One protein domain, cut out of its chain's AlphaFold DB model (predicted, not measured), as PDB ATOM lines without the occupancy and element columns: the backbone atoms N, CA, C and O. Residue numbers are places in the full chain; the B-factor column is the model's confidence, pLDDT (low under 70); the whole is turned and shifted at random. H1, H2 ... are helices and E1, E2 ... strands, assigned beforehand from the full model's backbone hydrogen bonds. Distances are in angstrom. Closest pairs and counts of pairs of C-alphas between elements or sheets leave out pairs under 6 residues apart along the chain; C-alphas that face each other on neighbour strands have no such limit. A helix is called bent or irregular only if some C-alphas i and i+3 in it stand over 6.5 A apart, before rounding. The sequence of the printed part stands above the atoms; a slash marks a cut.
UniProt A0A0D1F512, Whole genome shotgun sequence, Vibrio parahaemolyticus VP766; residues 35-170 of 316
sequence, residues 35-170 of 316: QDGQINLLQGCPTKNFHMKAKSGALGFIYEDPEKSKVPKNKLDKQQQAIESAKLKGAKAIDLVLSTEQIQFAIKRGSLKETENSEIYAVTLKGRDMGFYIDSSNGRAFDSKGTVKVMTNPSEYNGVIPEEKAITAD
ATOM      1  N   GLN A  35     -51.145   0.130 -17.410       86.00
ATOM      2  CA  GLN A  35     -50.435   0.597 -16.227       86.00
ATOM      3  C   GLN A  35     -49.208  -0.271 -15.891       86.00
ATOM      4  O   GLN A  35     -48.287   0.194 -15.228       86.00
ATOM      5  N   ASP A  36     -49.168  -1.519 -16.367       82.50
ATOM      6  CA  ASP A  36     -48.114  -2.482 -16.016       82.50
ATOM      7  C   ASP A  36     -46.790  -2.184 -16.736       82.50
ATOM      8  O   ASP A  36     -45.731  -2.586 -16.267       82.50
ATOM      9  N   GLY A  37     -46.840  -1.445 -17.852       86.81
ATOM     10  CA  GLY A  37     -45.663  -1.040 -18.628       86.81
ATOM     11  C   GLY A  37     -45.152   0.371 -18.333       86.81
ATOM     12  O   GLY A  37     -44.163   0.778 -18.937       86.81
ATOM     13  N   GLN A  38     -45.794   1.129 -17.435       91.62
ATOM     14  CA  GLN A  38     -45.432   2.531 -17.181       91.62
ATOM     15  C   GLN A  38     -44.016   2.687 -16.619       91.62
ATOM     16  O   GLN A  38     -43.277   3.563 -17.062       91.62
ATOM     17  N   ILE A  39     -43.601   1.811 -15.697       94.81
ATOM     18  CA  ILE A  39     -42.233   1.848 -15.161       94.81
ATOM     19  C   ILE A  39     -41.188   1.603 -16.254       94.81
ATOM     20  O   ILE A  39     -40.140   2.236 -16.247       94.81
ATOM     21  N   ASN A  40     -41.498   0.760 -17.242       96.31
ATOM     22  CA  ASN A  40     -40.592   0.493 -18.358       96.31
ATOM     23  C   ASN A  40     -40.377   1.765 -19.187       96.31
ATOM     24  O   ASN A  40     -39.247   2.058 -19.569       96.31
ATOM     25  N   LEU A  41     -41.431   2.562 -19.405       96.19
ATOM     26  CA  LEU A  41     -41.317   3.846 -20.105       96.19
ATOM     27  C   LEU A  41     -40.425   4.838 -19.347       96.19
ATOM     28  O   LEU A  41     -39.581   5.485 -19.960       96.19
ATOM     29  N   LEU A  42     -40.574   4.924 -18.020       94.81
ATOM     30  CA  LEU A  42     -39.731   5.776 -17.169       94.81
ATOM     31  C   LEU A  42     -38.257   5.349 -17.178       94.81
ATOM     32  O   LEU A  42     -37.376   6.195 -17.086       94.81
ATOM     33  N   GLN A  43     -37.995   4.050 -17.320       94.12
ATOM     34  CA  GLN A  43     -36.647   3.480 -17.421       94.12
ATOM     35  C   GLN A  43     -36.061   3.558 -18.845       94.12
ATOM     36  O   GLN A  43     -34.993   3.010 -19.104       94.12
ATOM     37  N   GLY A  44     -36.743   4.214 -19.791       93.94
ATOM     38  CA  GLY A  44     -36.247   4.370 -21.161       93.94
ATOM     39  C   GLY A  44     -36.324   3.097 -22.008       93.94
ATOM     40  O   GLY A  44     -35.585   2.954 -22.982       93.94
ATOM     41  N   CYS A  45     -37.200   2.155 -21.650       95.38
ATOM     42  CA  CYS A  45     -37.479   0.977 -22.465       95.38
ATOM     43  C   CYS A  45     -38.097   1.409 -23.808       95.38
ATOM     44  O   CYS A  45     -39.083   2.159 -23.803       95.38
ATOM     45  N   PRO A  46     -37.567   0.942 -24.955       95.69
ATOM     46  CA  PRO A  46     -38.190   1.206 -26.241       95.69
ATOM     47  C   PRO A  46     -39.606   0.640 -26.312       95.69
ATOM     48  O   PRO A  46     -39.926  -0.371 -25.684       95.69
ATOM     49  N   THR A  47     -40.470   1.272 -27.098       96.00
ATOM     50  CA  THR A  47     -41.844   0.784 -27.277       96.00
ATOM     51  C   THR A  47     -41.997   0.010 -28.578       96.00
ATOM     52  O   THR A  47     -41.237   0.221 -29.526       96.00
ATOM     53  N   LYS A  48     -42.941  -0.937 -28.616       94.44
ATOM     54  CA  LYS A  48     -43.180  -1.775 -29.794       94.44
ATOM     55  C   LYS A  48     -43.500  -0.890 -31.008       94.44
ATOM     56  O   LYS A  48     -44.316   0.018 -30.916       94.44
ATOM     57  N   ASN A  49     -42.869  -1.162 -32.142       94.31
ATOM     58  CA  ASN A  49     -43.160  -0.448 -33.379       94.31
ATOM     59  C   ASN A  49     -44.333  -1.079 -34.145       94.31
ATOM     60  O   ASN A  49     -44.878  -2.119 -33.764       94.31
ATOM     61  N   PHE A  50     -44.688  -0.481 -35.284       93.25
ATOM     62  CA  PHE A  50     -45.772  -0.969 -36.134       93.25
ATOM     63  C   PHE A  50     -45.593  -2.425 -36.591       93.25
ATOM     64  O   PHE A  50     -46.587  -3.117 -36.812       93.25
ATOM     65  N   HIS A  51     -44.366  -2.923 -36.721       93.38
ATOM     66  CA  HIS A  51     -44.094  -4.278 -37.209       93.38
ATOM     67  C   HIS A  51     -44.205  -5.347 -36.121       93.38
ATOM     68  O   HIS A  51     -44.428  -6.514 -36.447       93.38
ATOM     69  N   MET A  52     -44.124  -4.969 -34.843       95.56
ATOM     70  CA  MET A  52     -44.383  -5.868 -33.722       95.56
ATOM     71  C   MET A  52     -45.889  -5.942 -33.423       95.56
ATOM     72  O   MET A  52     -46.454  -5.149 -32.671       95.56
ATOM     73  N   LYS A  53     -46.570  -6.935 -34.008       94.69
ATOM     74  CA  LYS A  53     -48.025  -7.125 -33.833       94.69
ATOM     75  C   LYS A  53     -48.410  -7.922 -32.578       94.69
ATOM     76  O   LYS A  53     -49.594  -7.976 -32.231       94.69
ATOM     77  N   ALA A  54     -47.435  -8.532 -31.906       96.12
ATOM     78  CA  ALA A  54     -47.642  -9.311 -30.693       96.12
ATOM     79  C   ALA A  54     -48.122  -8.418 -29.532       96.12
ATOM     80  O   ALA A  54     -47.719  -7.264 -29.385       96.12
ATOM     81  N   LYS A  55     -49.027  -8.939 -28.701       94.06
ATOM     82  CA  LYS A  55     -49.549  -8.225 -27.528       94.06
ATOM     83  C   LYS A  55     -48.637  -8.405 -26.316       94.06
ATOM     84  O   LYS A  55     -48.068  -9.477 -26.127       94.06
ATOM     85  N   SER A  56     -48.570  -7.373 -25.474       94.25
ATOM     86  CA  SER A  56     -47.849  -7.418 -24.200       94.25
ATOM     87  C   SER A  56     -48.453  -8.403 -23.202       94.25
ATOM     88  O   SER A  56     -49.621  -8.794 -23.302       94.25
ATOM     89  N   GLY A  57     -47.630  -8.812 -22.244       92.56
ATOM     90  CA  GLY A  57     -47.963  -9.721 -21.161       92.56
ATOM     91  C   GLY A  57     -47.772  -9.104 -19.787       92.56
ATOM     92  O   GLY A  57     -47.941  -7.897 -19.597       92.56
ATOM     93  N   ALA A  58     -47.424  -9.961 -18.830       89.81
ATOM     94  CA  ALA A  58     -47.083  -9.545 -17.477       89.81
ATOM     95  C   ALA A  58     -45.945  -8.516 -17.473       89.81
ATOM     96  O   ALA A  58     -45.082  -8.540 -18.351       89.81
ATOM     97  N   LEU A  59     -45.937  -7.607 -16.497       94.50
ATOM     98  CA  LEU A  59     -44.878  -6.596 -16.348       94.50
ATOM     99  C   LEU A  59     -44.709  -5.660 -17.569       94.50
ATOM    100  O   LEU A  59     -43.701  -4.972 -17.696       94.50
ATOM    101  N   GLY A  60     -45.673  -5.644 -18.498       94.94
ATOM    102  CA  GLY A  60     -45.705  -4.725 -19.637       94.94
ATOM    103  C   GLY A  60     -44.854  -5.104 -20.858       94.94
ATOM    104  O   GLY A  60     -44.951  -4.410 -21.867       94.94
ATOM    105  N   PHE A  61     -44.085  -6.196 -20.825       97.06
ATOM    106  CA  PHE A  61     -43.210  -6.608 -21.935       97.06
ATOM    107  C   PHE A  61     -43.910  -7.457 -23.003       97.06
ATOM    108  O   PHE A  61     -44.992  -8.008 -22.783       97.06
ATOM    109  N   ILE A  62     -43.272  -7.589 -24.170       97.38
ATOM    110  CA  ILE A  62     -43.650  -8.555 -25.211       97.38
ATOM    111  C   ILE A  62     -42.834  -9.836 -25.018       97.38
ATOM    112  O   ILE A  62     -41.614  -9.805 -25.138       97.38
ATOM    113  N   TYR A  63     -43.490 -10.959 -24.733       97.44
ATOM    114  CA  TYR A  63     -42.824 -12.246 -24.493       97.44
ATOM    115  C   TYR A  63     -42.668 -13.045 -25.782       97.44
ATOM    116  O   TYR A  63     -43.526 -12.965 -26.661       97.44
ATOM    117  N   GLU A  64     -41.604 -13.845 -25.859       97.44
ATOM    118  CA  GLU A  64     -41.443 -14.847 -26.918       97.44
ATOM    119  C   GLU A  64     -42.444 -16.000 -26.761       97.44
ATOM    120  O   GLU A  64     -42.975 -16.494 -27.750       97.44
ATOM    121  N   ASP A  65     -42.719 -16.411 -25.520       96.00
ATOM    122  CA  ASP A  65     -43.723 -17.428 -25.209       96.00
ATOM    123  C   ASP A  65     -45.131 -16.791 -25.210       96.00
ATOM    124  O   ASP A  65     -45.423 -15.953 -24.343       96.00
ATOM    125  N   PRO A  66     -46.032 -17.171 -26.140       94.88
ATOM    126  CA  PRO A  66     -47.371 -16.594 -26.230       94.88
ATOM    127  C   PRO A  66     -48.197 -16.743 -24.952       94.88
ATOM    128  O   PRO A  66     -49.035 -15.879 -24.676       94.88
ATOM    129  N   GLU A  67     -47.977 -17.803 -24.166       93.31
ATOM    130  CA  GLU A  67     -48.742 -18.074 -22.942       93.31
ATOM    131  C   GLU A  67     -48.530 -16.994 -21.876       93.31
ATOM    132  O   GLU A  67     -49.417 -16.726 -21.058       93.31
ATOM    133  N   LYS A  68     -47.389 -16.296 -21.943       93.69
ATOM    134  CA  LYS A  68     -47.036 -15.200 -21.034       93.69
ATOM    135  C   LYS A  68     -47.689 -13.863 -21.404       93.69
ATOM    136  O   LYS A  68     -47.568 -12.882 -20.667       93.69
ATOM    137  N   SER A  69     -48.422 -13.809 -22.516       92.62
ATOM    138  CA  SER A  69     -49.141 -12.614 -22.964       92.62
ATOM    139  C   SER A  69     -50.525 -12.459 -22.313       92.62
ATOM    140  O   SER A  69     -51.059 -13.362 -21.660       92.62
ATOM    141  N   LYS A  70     -51.145 -11.287 -22.511       90.44
ATOM    142  CA  LYS A  70     -52.511 -10.995 -22.042       90.44
ATOM    143  C   LYS A  70     -53.622 -11.594 -22.913       90.44
ATOM    144  O   LYS A  70     -54.797 -11.368 -22.624       90.44
ATOM    145  N   VAL A  71     -53.281 -12.267 -24.014       91.25
ATOM    146  CA  VAL A  71     -54.285 -12.786 -24.955       91.25
ATOM    147  C   VAL A  71     -54.949 -14.055 -24.402       91.25
ATOM    148  O   VAL A  71     -54.326 -14.810 -23.653       91.25
ATOM    149  N   PRO A  72     -56.225 -14.315 -24.739       90.75
ATOM    150  CA  PRO A  72     -56.889 -15.561 -24.366       90.75
ATOM    151  C   PRO A  72     -56.291 -16.767 -25.110       90.75
ATOM    152  O   PRO A  72     -55.746 -16.620 -26.204       90.75
ATOM    153  N   LYS A  73     -56.456 -17.974 -24.544       91.25
ATOM    154  CA  LYS A  73     -55.881 -19.228 -25.076       91.25
ATOM    155  C   LYS A  73     -56.205 -19.479 -26.556       91.25
ATOM    156  O   LYS A  73     -55.340 -19.884 -27.317       91.25
ATOM    157  N   ASN A  74     -57.423 -19.157 -26.992       93.62
ATOM    158  CA  ASN A  74     -57.857 -19.315 -28.385       93.62
ATOM    159  C   ASN A  74     -57.203 -18.332 -29.381       93.62
ATOM    160  O   ASN A  74     -57.493 -18.396 -30.572       93.62
ATOM    161  N   LYS A  75     -56.371 -17.393 -28.914       93.94
ATOM    162  CA  LYS A  75     -55.614 -16.447 -29.751       93.94
ATOM    163  C   LYS A  75     -54.098 -16.667 -29.681       93.94
ATOM    164  O   LYS A  75     -53.365 -15.868 -30.263       93.94
ATOM    165  N   LEU A  76     -53.627 -17.718 -29.002       95.00
ATOM    166  CA  LEU A  76     -52.194 -17.992 -28.843       95.00
ATOM    167  C   LEU A  76     -51.504 -18.288 -30.179       95.00
ATOM    168  O   LEU A  76     -50.435 -17.742 -30.418       95.00
ATOM    169  N   ASP A  77     -52.143 -19.015 -31.097       96.94
ATOM    170  CA  ASP A  77     -51.557 -19.292 -32.420       96.94
ATOM    171  C   ASP A  77     -51.315 -18.006 -33.220       96.94
ATOM    172  O   ASP A  77     -50.250 -17.802 -33.801       96.94
ATOM    173  N   LYS A  78     -52.280 -17.077 -33.190       95.62
ATOM    174  CA  LYS A  78     -52.139 -15.761 -33.829       95.62
ATOM    175  C   LYS A  78     -51.029 -14.935 -33.175       95.62
ATOM    176  O   LYS A  78     -50.323 -14.196 -33.858       95.62
ATOM    177  N   GLN A  79     -50.885 -15.042 -31.856       96.81
ATOM    178  CA  GLN A  79     -49.808 -14.395 -31.113       96.81
ATOM    179  C   GLN A  79     -48.441 -14.990 -31.497       96.81
ATOM    180  O   GLN A  79     -47.525 -14.221 -31.775       96.81
ATOM    181  N   GLN A  80     -48.317 -16.319 -31.601       97.69
ATOM    182  CA  GLN A  80     -47.093 -16.988 -32.055       97.69
ATOM    183  C   GLN A  80     -46.719 -16.553 -33.475       97.69
ATOM    184  O   GLN A  80     -45.580 -16.171 -33.722       97.69
ATOM    185  N   GLN A  81     -47.681 -16.533 -34.402       97.69
ATOM    186  CA  GLN A  81     -47.454 -16.071 -35.777       97.69
ATOM    187  C   GLN A  81     -46.944 -14.625 -35.829       97.69
ATOM    188  O   GLN A  81     -46.070 -14.308 -36.633       97.69
ATOM    189  N   ALA A  82     -47.460 -13.745 -34.964       96.94
ATOM    190  CA  ALA A  82     -46.981 -12.370 -34.871       96.94
ATOM    191  C   ALA A  82     -45.529 -12.289 -34.369       96.94
ATOM    192  O   ALA A  82     -44.759 -11.476 -34.881       96.94
ATOM    193  N   ILE A  83     -45.151 -13.133 -33.404       97.75
ATOM    194  CA  ILE A  83     -43.782 -13.222 -32.871       97.75
ATOM    195  C   ILE A  83     -42.826 -13.744 -33.946       97.75
ATOM    196  O   ILE A  83     -41.809 -13.110 -34.219       97.75
ATOM    197  N   GLU A  84     -43.175 -14.842 -34.618       97.69
ATOM    198  CA  GLU A  84     -42.346 -15.414 -35.685       97.69
ATOM    199  C   GLU A  84     -42.209 -14.458 -36.875       97.69
ATOM    200  O   GLU A  84     -41.110 -14.250 -37.386       97.69
ATOM    201  N   SER A  85     -43.288 -13.772 -37.267       95.81
ATOM    202  CA  SER A  85     -43.207 -12.739 -38.302       95.81
ATOM    203  C   SER A  85     -42.282 -11.587 -37.910       95.81
ATOM    204  O   SER A  85     -41.617 -11.038 -38.789       95.81
ATOM    205  N   ALA A  86     -42.236 -11.198 -36.635       95.00
ATOM    206  CA  ALA A  86     -41.318 -10.163 -36.172       95.00
ATOM    207  C   ALA A  86     -39.863 -10.656 -36.188       95.00
ATOM    208  O   ALA A  86     -38.980  -9.915 -36.620       95.00
ATOM    209  N   LYS A  87     -39.608 -11.911 -35.797       95.25
ATOM    210  CA  LYS A  87     -38.273 -12.529 -35.877       95.25
ATOM    211  C   LYS A  87     -37.749 -12.586 -37.308       95.25
ATOM    212  O   LYS A  87     -36.608 -12.206 -37.555       95.25
ATOM    213  N   LEU A  88     -38.601 -12.956 -38.268       93.69
ATOM    214  CA  LEU A  88     -38.262 -12.926 -39.698       93.69
ATOM    215  C   LEU A  88     -37.884 -11.519 -40.192       93.69
ATOM    216  O   LEU A  88     -37.127 -11.384 -41.147       93.69
ATOM    217  N   LYS A  89     -38.383 -10.473 -39.525       90.94
ATOM    218  CA  LYS A  89     -38.055  -9.062 -39.782       90.94
ATOM    219  C   LYS A  89     -36.911  -8.529 -38.903       90.94
ATOM    220  O   LYS A  89     -36.704  -7.319 -38.830       90.94
ATOM    221  N   GLY A  90     -36.180  -9.411 -38.221       91.88
ATOM    222  CA  GLY A  90     -34.981  -9.071 -37.453       91.88
ATOM    223  C   GLY A  90     -35.186  -8.848 -35.953       91.88
ATOM    224  O   GLY A  90     -34.218  -8.509 -35.276       91.88
ATOM    225  N   ALA A  91     -36.391  -9.051 -35.407       94.75
ATOM    226  CA  ALA A  91     -36.572  -9.042 -33.953       94.75
ATOM    227  C   ALA A  91     -35.821 -10.214 -33.298       94.75
ATOM    228  O   ALA A  91     -35.777 -11.321 -33.837       94.75
ATOM    229  N   LYS A  92     -35.278  -9.991 -32.102       95.81
ATOM    230  CA  LYS A  92     -34.570 -11.001 -31.310       95.81
ATOM    231  C   LYS A  92     -35.325 -11.302 -30.024       95.81
ATOM    232  O   LYS A  92     -36.055 -10.458 -29.509       95.81
ATOM    233  N   ALA A  93     -35.125 -12.507 -29.508       97.06
ATOM    234  CA  ALA A  93     -35.545 -12.901 -28.173       97.06
ATOM    235  C   ALA A  93     -34.345 -12.764 -27.225       97.06
ATOM    236  O   ALA A  93     -33.300 -13.376 -27.450       97.06
ATOM    237  N   ILE A  94     -34.484 -11.947 -26.187       97.31
ATOM    238  CA  ILE A  94     -33.442 -11.681 -25.189       97.31
ATOM    239  C   ILE A  94     -33.944 -12.043 -23.793       97.31
ATOM    240  O   ILE A  94     -35.150 -12.161 -23.580       97.31
ATOM    241  N   ASP A  95     -33.033 -12.239 -22.844       97.62
ATOM    242  CA  ASP A  95     -33.414 -12.538 -21.461       97.62
ATOM    243  C   ASP A  95     -34.173 -11.371 -20.829       97.62
ATOM    244  O   ASP A  95     -33.767 -10.212 -20.935       97.62
ATOM    245  N   LEU A  96     -35.267 -11.685 -20.138       97.69
ATOM    246  CA  LEU A  96     -35.946 -10.724 -19.286       97.69
ATOM    247  C   LEU A  96     -35.130 -10.520 -18.008       97.69
ATOM    248  O   LEU A  96     -34.969 -11.434 -17.194       97.69
ATOM    249  N   VAL A  97     -34.652  -9.291 -17.840       97.00
ATOM    250  CA  VAL A  97     -33.944  -8.826 -16.649       97.00
ATOM    251  C   VAL A  97     -34.592  -7.525 -16.197       97.00
ATOM    252  O   VAL A  97     -34.707  -6.584 -16.982       97.00
ATOM    253  N   LEU A  98     -35.042  -7.489 -14.948       96.94
ATOM    254  CA  LEU A  98     -35.655  -6.315 -14.336       96.94
ATOM    255  C   LEU A  98     -34.637  -5.551 -13.489       96.94
ATOM    256  O   LEU A  98     -33.828  -6.152 -12.788       96.94
ATOM    257  N   SER A  99     -34.721  -4.223 -13.497       96.25
ATOM    258  CA  SER A  99     -34.039  -3.396 -12.505       96.25
ATOM    259  C   SER A  99     -34.707  -3.521 -11.132       96.25
ATOM    260  O   SER A  99     -35.876  -3.909 -11.012       96.25
ATOM    261  N   THR A 100     -33.992  -3.114 -10.086       95.69
ATOM    262  CA  THR A 100     -34.532  -3.038  -8.724       95.69
ATOM    263  C   THR A 100     -35.803  -2.187  -8.672       95.69
ATOM    264  O   THR A 100     -36.793  -2.583  -8.061       95.69
ATOM    265  N   GLU A 101     -35.830  -1.046  -9.362       96.00
ATOM    266  CA  GLU A 101     -36.988  -0.148  -9.419       96.00
ATOM    267  C   GLU A 101     -38.194  -0.815 -10.089       96.00
ATOM    268  O   GLU A 101     -39.322  -0.656  -9.618       96.00
ATOM    269  N   GLN A 102     -37.976  -1.589 -11.158       96.56
ATOM    270  CA  GLN A 102     -39.040  -2.347 -11.824       96.56
ATOM    271  C   GLN A 102     -39.619  -3.429 -10.910       96.56
ATOM    272  O   GLN A 102     -40.841  -3.582 -10.852       96.56
ATOM    273  N   ILE A 103     -38.770  -4.133 -10.159       96.06
ATOM    274  CA  ILE A 103     -39.198  -5.145  -9.184       96.06
ATOM    275  C   ILE A 103     -40.044  -4.495  -8.083       96.06
ATOM    276  O   ILE A 103     -41.171  -4.926  -7.840       96.06
ATOM    277  N   GLN A 104     -39.558  -3.410  -7.472       94.88
ATOM    278  CA  GLN A 104     -40.290  -2.696  -6.419       94.88
ATOM    279  C   GLN A 104     -41.624  -2.135  -6.921       94.88
ATOM    280  O   GLN A 104     -42.652  -2.234  -6.243       94.88
ATOM    281  N   PHE A 105     -41.641  -1.592  -8.141       94.38
ATOM    282  CA  PHE A 105     -42.871  -1.143  -8.781       94.38
ATOM    283  C   PHE A 105     -43.856  -2.303  -8.974       94.38
ATOM    284  O   PHE A 105     -45.032  -2.180  -8.626       94.38
ATOM    285  N   ALA A 106     -43.389  -3.441  -9.485       94.06
ATOM    286  CA  ALA A 106     -44.227  -4.602  -9.745       94.06
ATOM    287  C   ALA A 106     -44.768  -5.249  -8.455       94.06
ATOM    288  O   ALA A 106     -45.930  -5.662  -8.440       94.06
ATOM    289  N   ILE A 107     -43.995  -5.257  -7.359       93.69
ATOM    290  CA  ILE A 107     -44.463  -5.656  -6.018       93.69
ATOM    291  C   ILE A 107     -45.578  -4.718  -5.549       93.69
ATOM    292  O   ILE A 107     -46.678  -5.171  -5.238       93.69
ATOM    293  N   LYS A 108     -45.348  -3.397  -5.577       93.12
ATOM    294  CA  LYS A 108     -46.348  -2.394  -5.161       93.12
ATOM    295  C   LYS A 108     -47.651  -2.493  -5.963       93.12
ATOM    296  O   LYS A 108     -48.727  -2.193  -5.452       93.12
ATOM    297  N   ARG A 109     -47.558  -2.901  -7.230       90.12
ATOM    298  CA  ARG A 109     -48.696  -3.104  -8.141       90.12
ATOM    299  C   ARG A 109     -49.359  -4.477  -7.995       90.12
ATOM    300  O   ARG A 109     -50.353  -4.726  -8.674       90.12
ATOM    301  N   GLY A 110     -48.822  -5.366  -7.159       91.56
ATOM    302  CA  GLY A 110     -49.313  -6.733  -6.977       91.56
ATOM    303  C   GLY A 110     -49.073  -7.650  -8.179       91.56
ATOM    304  O   GLY A 110     -49.707  -8.693  -8.287       91.56
ATOM    305  N   SER A 111     -48.186  -7.265  -9.104       93.31
ATOM    306  CA  SER A 111     -47.785  -8.098 -10.248       93.31
ATOM    307  C   SER A 111     -46.724  -9.134  -9.871       93.31
ATOM    308  O   SER A 111     -46.535 -10.100 -10.602       93.31
ATOM    309  N   LEU A 112     -46.056  -8.956  -8.729       94.69
ATOM    310  CA  LEU A 112     -45.140  -9.923  -8.129       94.69
ATOM    311  C   LEU A 112     -45.683 -10.364  -6.769       94.69
ATOM    312  O   LEU A 112     -46.073  -9.522  -5.960       94.69
ATOM    313  N   LYS A 113     -45.708 -11.675  -6.530       93.88
ATOM    314  CA  LYS A 113     -46.136 -12.288  -5.271       93.88
ATOM    315  C   LYS A 113     -44.963 -13.033  -4.644       93.88
ATOM    316  O   LYS A 113     -44.300 -13.806  -5.330       93.88
ATOM    317  N   GLU A 114     -44.728 -12.810  -3.358       92.56
ATOM    318  CA  GLU A 114     -43.700 -13.528  -2.598       92.56
ATOM    319  C   GLU A 114     -43.929 -15.044  -2.644       92.56
ATOM    320  O   GLU A 114     -45.070 -15.523  -2.621       92.56
ATOM    321  N   THR A 115     -42.829 -15.786  -2.728       93.25
ATOM    322  CA  THR A 115     -42.815 -17.243  -2.567       93.25
ATOM    323  C   THR A 115     -42.298 -17.608  -1.174       93.25
ATOM    324  O   THR A 115     -42.029 -16.733  -0.356       93.25
ATOM    325  N   GLU A 116     -42.149 -18.904  -0.881       91.31
ATOM    326  CA  GLU A 116     -41.495 -19.354   0.360       91.31
ATOM    327  C   GLU A 116     -40.031 -18.891   0.450       91.31
ATOM    328  O   GLU A 116     -39.496 -18.736   1.545       91.31
ATOM    329  N   ASN A 117     -39.393 -18.633  -0.698       91.50
ATOM    330  CA  ASN A 117     -38.101 -17.972  -0.766       91.50
ATOM    331  C   ASN A 117     -38.310 -16.462  -0.971       91.50
ATOM    332  O   ASN A 117     -38.830 -16.039  -2.003       91.50
ATOM    333  N   SER A 118     -37.854 -15.649  -0.017       88.19
ATOM    334  CA  SER A 118     -38.002 -14.186  -0.040       88.19
ATOM    335  C   SER A 118     -37.280 -13.491  -1.199       88.19
ATOM    336  O   SER A 118     -37.584 -12.341  -1.502       88.19
ATOM    337  N   GLU A 119     -36.323 -14.158  -1.845       92.31
ATOM    338  CA  GLU A 119     -35.618 -13.625  -3.016       92.31
ATOM    339  C   GLU A 119     -36.314 -13.980  -4.336       92.31
ATOM    340  O   GLU A 119     -35.984 -13.427  -5.381       92.31
ATOM    341  N   ILE A 120     -37.303 -14.877  -4.309       96.31
ATOM    342  CA  ILE A 120     -37.999 -15.344  -5.505       96.31
ATOM    343  C   ILE A 120     -39.454 -14.886  -5.473       96.31
ATOM    344  O   ILE A 120     -40.203 -15.166  -4.534       96.31
ATOM    345  N   TYR A 121     -39.880 -14.233  -6.552       97.25
ATOM    346  CA  TYR A 121     -41.242 -13.736  -6.711       97.25
ATOM    347  C   TYR A 121     -41.949 -14.429  -7.868       97.25
ATOM    348  O   TYR A 121     -41.434 -14.459  -8.981       97.25
ATOM    349  N   ALA A 122     -43.158 -14.933  -7.631       96.81
ATOM    350  CA  ALA A 122     -44.031 -15.439  -8.682       96.81
ATOM    351  C   ALA A 122     -44.676 -14.272  -9.440       96.81
ATOM    352  O   ALA A 122     -45.181 -13.324  -8.827       96.81
ATOM    353  N   VAL A 123     -44.692 -14.343 -10.771       96.50
ATOM    354  CA  VAL A 123     -45.289 -13.290 -11.595       96.50
ATOM    355  C   VAL A 123     -46.769 -13.547 -11.822       96.50
ATOM    356  O   VAL A 123     -47.184 -14.631 -12.231       96.50
ATOM    357  N   THR A 124     -47.575 -12.508 -11.625       93.44
ATOM    358  CA  THR A 124     -49.006 -12.535 -11.904       93.44
ATOM    359  C   THR A 124     -49.407 -11.453 -12.901       93.44
ATOM    360  O   THR A 124     -48.800 -10.386 -12.996       93.44
ATOM    361  N   LEU A 125     -50.468 -11.721 -13.657       89.38
ATOM    362  CA  LEU A 125     -51.122 -10.748 -14.523       89.38
ATOM    363  C   LEU A 125     -52.610 -10.748 -14.208       89.38
ATOM    364  O   LEU A 125     -53.302 -11.736 -14.454       89.38
ATOM    365  N   LYS A 126     -53.114  -9.631 -13.671       84.56
ATOM    366  CA  LYS A 126     -54.516  -9.505 -13.229       84.56
ATOM    367  C   LYS A 126     -54.933 -10.647 -12.283       84.56
ATOM    368  O   LYS A 126     -56.019 -11.201 -12.413       84.56
ATOM    369  N   GLY A 127     -54.032 -11.034 -11.376       82.75
ATOM    370  CA  GLY A 127     -54.239 -12.120 -10.412       82.75
ATOM    371  C   GLY A 127     -54.059 -13.538 -10.967       82.75
ATOM    372  O   GLY A 127     -54.088 -14.487 -10.190       82.75
ATOM    373  N   ARG A 128     -53.845 -13.711 -12.279       88.06
ATOM    374  CA  ARG A 128     -53.509 -15.011 -12.875       88.06
ATOM    375  C   ARG A 128     -52.015 -15.277 -12.725       88.06
ATOM    376  O   ARG A 128     -51.222 -14.440 -13.150       88.06
ATOM    377  N   ASP A 129     -51.653 -16.438 -12.194       91.50
ATOM    378  CA  ASP A 129     -50.275 -16.934 -12.214       91.50
ATOM    379  C   ASP A 129     -49.801 -17.133 -13.661       91.50
ATOM    380  O   ASP A 129     -50.519 -17.684 -14.503       91.50
ATOM    381  N   MET A 130     -48.612 -16.624 -13.958       93.62
ATOM    382  CA  MET A 130     -48.008 -16.669 -15.283       93.62
ATOM    383  C   MET A 130     -47.005 -17.815 -15.447       93.62
ATOM    384  O   MET A 130     -46.478 -17.988 -16.545       93.62
ATOM    385  N   GLY A 131     -46.751 -18.591 -14.389       93.25
ATOM    386  CA  GLY A 131     -45.899 -19.778 -14.417       93.25
ATOM    387  C   GLY A 131     -44.406 -19.473 -14.535       93.25
ATOM    388  O   GLY A 131     -43.657 -20.313 -15.030       93.25
ATOM    389  N   PHE A 132     -43.977 -18.275 -14.131       96.88
ATOM    390  CA  PHE A 132     -42.568 -17.895 -14.092       96.88
ATOM    391  C   PHE A 132     -42.255 -16.999 -12.895       96.88
ATOM    392  O   PHE A 132     -43.153 -16.405 -12.287       96.88
ATOM    393  N   TYR A 133     -40.968 -16.908 -12.579       97.81
ATOM    394  CA  TYR A 133     -40.466 -16.281 -11.367       97.81
ATOM    395  C   TYR A 133     -39.399 -15.236 -11.678       97.81
ATOM    396  O   TYR A 133     -38.734 -15.321 -12.708       97.81
ATOM    397  N   ILE A 134     -39.240 -14.271 -10.774       97.94
ATOM    398  CA  ILE A 134     -38.155 -13.287 -10.769       97.94
ATOM    399  C   ILE A 134     -37.259 -13.551  -9.563       97.94
ATOM    400  O   ILE A 134     -37.752 -13.579  -8.435       97.94
ATOM    401  N   ASP A 135     -35.961 -13.689  -9.808       97.00
ATOM    402  CA  ASP A 135     -34.927 -13.615  -8.778       97.00
ATOM    403  C   ASP A 135     -34.613 -12.143  -8.493       97.00
ATOM    404  O   ASP A 135     -34.101 -11.428  -9.355       97.00
ATOM    405  N   SER A 136     -34.949 -11.655  -7.301       94.56
ATOM    406  CA  SER A 136     -34.771 -10.249  -6.932       94.56
ATOM    407  C   SER A 136     -33.314  -9.855  -6.701       94.56
ATOM    408  O   SER A 136     -33.009  -8.664  -6.761       94.56
ATOM    409  N   SER A 137     -32.407 -10.819  -6.504       93.62
ATOM    410  CA  SER A 137     -30.977 -10.551  -6.315       93.62
ATOM    411  C   SER A 137     -30.294 -10.070  -7.601       93.62
ATOM    412  O   SER A 137     -29.324  -9.313  -7.553       93.62
ATOM    413  N   ASN A 138     -30.801 -10.500  -8.762       95.00
ATOM    414  CA  ASN A 138     -30.206 -10.215 -10.071       95.00
ATOM    415  C   ASN A 138     -31.221  -9.801 -11.153       95.00
ATOM    416  O   ASN A 138     -30.833  -9.549 -12.294       95.00
ATOM    417  N   GLY A 139     -32.508  -9.748 -10.812       96.75
ATOM    418  CA  GLY A 139     -33.604  -9.337 -11.683       96.75
ATOM    419  C   GLY A 139     -33.989 -10.338 -12.771       96.75
ATOM    420  O   GLY A 139     -34.872 -10.031 -13.576       96.75
ATOM    421  N   ARG A 140     -33.339 -11.506 -12.856       97.50
ATOM    422  CA  ARG A 140     -33.561 -12.462 -13.946       97.50
ATOM    423  C   ARG A 140     -34.879 -13.196 -13.780       97.50
ATOM    424  O   ARG A 140     -35.233 -13.650 -12.693       97.50
ATOM    425  N   ALA A 141     -35.561 -13.372 -14.904       97.69
ATOM    426  CA  ALA A 141     -36.772 -14.163 -14.981       97.69
ATOM    427  C   ALA A 141     -36.488 -15.600 -15.443       97.69
ATOM    428  O   ALA A 141     -35.761 -15.812 -16.419       97.69
ATOM    429  N   PHE A 142     -37.106 -16.584 -14.793       97.56
ATOM    430  CA  PHE A 142     -36.955 -17.997 -15.142       97.56
ATOM    431  C   PHE A 142     -38.253 -18.791 -14.971       97.56
ATOM    432  O   PHE A 142     -39.131 -18.445 -14.179       97.56
ATOM    433  N   ASP A 143     -38.371 -19.869 -15.737       96.38
ATOM    434  CA  ASP A 143     -39.447 -20.851 -15.665       96.38
ATOM    435  C   ASP A 143     -38.900 -22.279 -15.857       96.38
ATOM    436  O   ASP A 143     -37.690 -22.513 -15.862       96.38
ATOM    437  N   SER A 144     -39.794 -23.258 -16.013       93.81
ATOM    438  CA  SER A 144     -39.423 -24.666 -16.236       93.81
ATOM    439  C   SER A 144     -38.625 -24.930 -17.523       93.81
ATOM    440  O   SER A 144     -37.997 -25.981 -17.637       93.81
ATOM    441  N   LYS A 145     -38.635 -24.003 -18.489       92.88
ATOM    442  CA  LYS A 145     -37.919 -24.087 -19.771       92.88
ATOM    443  C   LYS A 145     -36.569 -23.353 -19.735       92.88
ATOM    444  O   LYS A 145     -35.820 -23.442 -20.705       92.88
ATOM    445  N   GLY A 146     -36.243 -22.649 -18.647       95.25
ATOM    446  CA  GLY A 146     -35.009 -21.878 -18.493       95.25
ATOM    447  C   GLY A 146     -35.277 -20.386 -18.309       95.25
ATOM    448  O   GLY A 146     -36.196 -20.000 -17.590       95.25
ATOM    449  N   THR A 147     -34.453 -19.528 -18.917       97.00
ATOM    450  CA  THR A 147     -34.645 -18.075 -18.818       97.00
ATOM    451  C   THR A 147     -35.857 -17.627 -19.629       97.00
ATOM    452  O   THR A 147     -36.061 -18.043 -20.772       97.00
ATOM    453  N   VAL A 148     -36.670 -16.745 -19.047       98.06
ATOM    454  CA  VAL A 148     -37.825 -16.183 -19.750       98.06
ATOM    455  C   VAL A 148     -37.345 -15.146 -20.752       98.06
ATOM    456  O   VAL A 148     -36.610 -14.221 -20.405       98.06
ATOM    457  N   LYS A 149     -37.799 -15.287 -21.998       97.94
ATOM    458  CA  LYS A 149     -37.408 -14.416 -23.104       97.94
ATOM    459  C   LYS A 149     -38.469 -13.368 -23.435       97.94
ATOM    460  O   LYS A 149     -39.672 -13.653 -23.465       97.94
ATOM    461  N   VAL A 150     -37.999 -12.166 -23.751       98.06
ATOM    462  CA  VAL A 150     -38.790 -11.034 -24.248       98.06
ATOM    463  C   VAL A 150     -38.240 -10.536 -25.578       98.06
ATOM    464  O   VAL A 150     -37.075 -10.748 -25.911       98.06
ATOM    465  N   MET A 151     -39.100  -9.903 -26.364       97.81
ATOM    466  CA  MET A 151     -38.797  -9.508 -27.733       97.81
ATOM    467  C   MET A 151     -38.157  -8.119 -27.798       97.81
ATOM    468  O   MET A 151     -38.536  -7.208 -27.058       97.81
ATOM    469  N   THR A 152     -37.232  -7.949 -28.741       96.62
ATOM    470  CA  THR A 152     -36.791  -6.640 -29.241       96.62
ATOM    471  C   THR A 152     -37.696  -6.178 -30.387       96.62
ATOM    472  O   THR A 152     -38.522  -6.941 -30.902       96.62
ATOM    473  N   ASN A 153     -37.546  -4.925 -30.824       94.94
ATOM    474  CA  ASN A 153     -38.221  -4.471 -32.038       94.94
ATOM    475  C   ASN A 153     -37.616  -5.137 -33.290       94.94
ATOM    476  O   ASN A 153     -36.407  -5.370 -33.330       94.94
ATOM    477  N   PRO A 154     -38.430  -5.421 -34.322       92.69
ATOM    478  CA  PRO A 154     -37.948  -5.652 -35.683       92.69
ATOM    479  C   PRO A 154     -37.532  -4.325 -36.340       92.69
ATOM    480  O   PRO A 154     -37.940  -3.252 -35.885       92.69
ATOM    481  N   SER A 155     -36.770  -4.383 -37.431       87.12
ATOM    482  CA  SER A 155     -36.348  -3.181 -38.163       87.12
ATOM    483  C   SER A 155     -37.527  -2.465 -38.847       87.12
ATOM    484  O   SER A 155     -38.433  -3.117 -39.370       87.12
ATOM    485  N   GLU A 156     -37.508  -1.125 -38.871       85.50
ATOM    486  CA  GLU A 156     -38.337  -0.329 -39.804       85.50
ATOM    487  C   GLU A 156     -37.825  -0.535 -41.247       85.50
ATOM    488  O   GLU A 156     -36.658  -0.881 -41.445       85.50
ATOM    489  N   TYR A 157     -38.671  -0.328 -42.263       72.81
ATOM    490  CA  TYR A 157     -38.377  -0.720 -43.654       72.81
ATOM    491  C   TYR A 157     -37.081  -0.104 -44.223       72.81
ATOM    492  O   TYR A 157     -36.353  -0.774 -44.947       72.81
ATOM    493  N   ASN A 158     -36.772   1.144 -43.855       65.44
ATOM    494  CA  ASN A 158     -35.516   1.840 -44.181       65.44
ATOM    495  C   ASN A 158     -34.777   2.304 -42.908       65.44
ATOM    496  O   ASN A 158     -34.059   3.304 -42.921       65.44
ATOM    497  N   GLY A 159     -35.041   1.643 -41.780       64.25
ATOM    498  CA  GLY A 159     -34.623   2.105 -40.463       64.25
ATOM    499  C   GLY A 159     -33.243   1.634 -40.030       64.25
ATOM    500  O   GLY A 159     -32.668   0.684 -40.560       64.25
ATOM    501  N   VAL A 160     -32.746   2.293 -38.985       63.41
ATOM    502  CA  VAL A 160     -31.600   1.824 -38.204       63.41
ATOM    503  C   VAL A 160     -31.956   0.479 -37.567       63.41
ATOM    504  O   VAL A 160     -33.101   0.262 -37.162       63.41
ATOM    505  N   ILE A 161     -30.973  -0.419 -37.469       63.78
ATOM    506  CA  ILE A 161     -31.112  -1.668 -36.716       63.78
ATOM    507  C   ILE A 161     -31.526  -1.297 -35.282       63.78
ATOM    508  O   ILE A 161     -30.815  -0.524 -34.634       63.78
ATOM    509  N   PRO A 162     -32.673  -1.790 -34.790       67.25
ATOM    510  CA  PRO A 162     -33.169  -1.419 -33.475       67.25
ATOM    511  C   PRO A 162     -32.187  -1.843 -32.380       67.25
ATOM    512  O   PRO A 162     -31.522  -2.874 -32.487       67.25
ATOM    513  N   GLU A 163     -32.117  -1.046 -31.310       69.06
ATOM    514  CA  GLU A 163     -31.350  -1.409 -30.119       69.06
ATOM    515  C   GLU A 163     -31.807  -2.772 -29.579       69.06
ATOM    516  O   GLU A 163     -33.003  -3.080 -29.549       69.06
ATOM    517  N   GLU A 164     -30.857  -3.578 -29.101       85.19
ATOM    518  CA  GLU A 164     -31.118  -4.896 -28.507       85.19
ATOM    519  C   GLU A 164     -31.660  -4.772 -27.077       85.19
ATOM    520  O   GLU A 164     -31.092  -5.286 -26.115       85.19
ATOM    521  N   LYS A 165     -32.767  -4.048 -26.927       93.88
ATOM    522  CA  LYS A 165     -33.474  -3.864 -25.661       93.88
ATOM    523  C   LYS A 165     -34.858  -4.486 -25.737       93.88
ATOM    524  O   LYS A 165     -35.504  -4.493 -26.788       93.88
ATOM    525  N   ALA A 166     -35.314  -4.981 -24.590       96.25
ATOM    526  CA  ALA A 166     -36.681  -5.446 -24.427       96.25
ATOM    527  C   ALA A 166     -37.629  -4.285 -24.722       96.25
ATOM    528  O   ALA A 166     -37.313  -3.141 -24.384       96.25
ATOM    529  N   ILE A 167     -38.772  -4.578 -25.337       96.75
ATOM    530  CA  ILE A 167     -39.761  -3.557 -25.686       96.75
ATOM    531  C   ILE A 167     -41.011  -3.642 -24.810       96.75
ATOM    532  O   ILE A 167     -41.459  -4.726 -24.422       96.75
ATOM    533  N   THR A 168     -41.603  -2.482 -24.550       96.31
ATOM    534  CA  THR A 168     -42.883  -2.324 -23.849       96.31
ATOM    535  C   THR A 168     -43.977  -1.834 -24.805       96.31
ATOM    536  O   THR A 168     -43.750  -1.647 -26.002       96.31
ATOM    537  N   ALA A 169     -45.200  -1.670 -24.306       94.50
ATOM    538  CA  ALA A 169     -46.295  -1.106 -25.092       94.50
ATOM    539  C   ALA A 169     -46.036   0.366 -25.465       94.50
ATOM    540  O   ALA A 169     -45.481   1.130 -24.680       94.50
ATOM    541  N   ASP A 170     -46.467   0.740 -26.660       96.12
ATOM    542  CA  ASP A 170     -46.539   2.105 -27.170       96.12
ATOM    543  C   ASP A 170     -47.849   2.798 -26.759       96.12
ATOM    544  O   ASP A 170     -48.692   2.228 -26.056       96.12
TER     545      ASP A 170
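AT A GLANCE: This is residues 35 to 170 of the 316 residues of an uncharacterized protein of Vibrio parahaemolyticus VP766 (UniProt A0A0D1F512). A small, strongly twisted four-stranded sheet, E2 to E5, lies toward one end of the long axis with H3 over one face and H1 packed beside H3; past it, the two-stranded ribbon E1 and E6 lies near the middle, with H2 to one side and long loops, residues 43 to 72 and 152 to 170, around it. The printed part has 136 residues; along it come H1 H2 E1 H3 E2 E3 E4 E5 E6, a mixed class with under half of the residues in named elements. Both sheets, E2 - E3 - E4 - E5 and E1 - E6, are antiparallel. The whole is compact, with a radius of gyration of the C-alphas of 14.3 A and spans of 48 by 33 by 26 A.

HOW THE PARTS SIT: H1, residues 35 to 42, is irregular, with C-alphas 36 and 39 7.4 A apart. H2, residues 73 to 88, is irregular too, with C-alphas 74 and 77 7.5 A apart, and touches no helix. E1, residues 93 to 95, is followed by H3, residues 100 to 108. H1 and H3 touch at a shallow tilt of 22 degrees, opposite ways; their closest C-alphas, those of Ile 39 and Gln 102, are 6.2 A apart. E2, residues 112 to 114, E3, residues 120 to 125, E4, residues 128 to 135, and E5, residues 141 to 143, form a meander, each strand the antiparallel neighbour of the one before. N 113 and O 122 of E2 and E3 are 2.9 A apart, N 134 and O 121 of E4 and E3 2.8 A, and N 133 and O 142 of E4 and E5 2.9 A, within hydrogen-bond range. E4 bends by 72 degrees at residue 131. H3 is on this sheet at a height of 9.9 A; the closest C-alphas of H3 and E2, those of Ala 106 and Leu 112, are 5.6 A apart. E6, residues 149 to 151, is antiparallel to E1, with N 94 and O 150 2.9 A apart. H2 and E6 are only just apart, closest 8.1 A. Every O i to N i+4 pair is within hydrogen-bond range in H3, but 2 of 4 in H1 and 10 of 12 in H2.

IN THESE COORDINATES: H1 begins at C-alpha 35, (-50.435, 0.597, -16.227), and is 11.9 A long. H2 measures 23.7 A, H3 12.4 A, E3 16.6 A and E4 19.1 A. E6 ends at C-alpha 151, (-38.797, -9.508, -27.733).

THE WHOLE: The C-alphas farthest apart, those of Glu 116 and Asn 158, are 49.7 A apart. The printed part has no cut. The link from H1 to H2, 30 residues, is long; the other links are tight. Mean pLDDT of the printed part is 92.8; residues 158 to 163 are under 70.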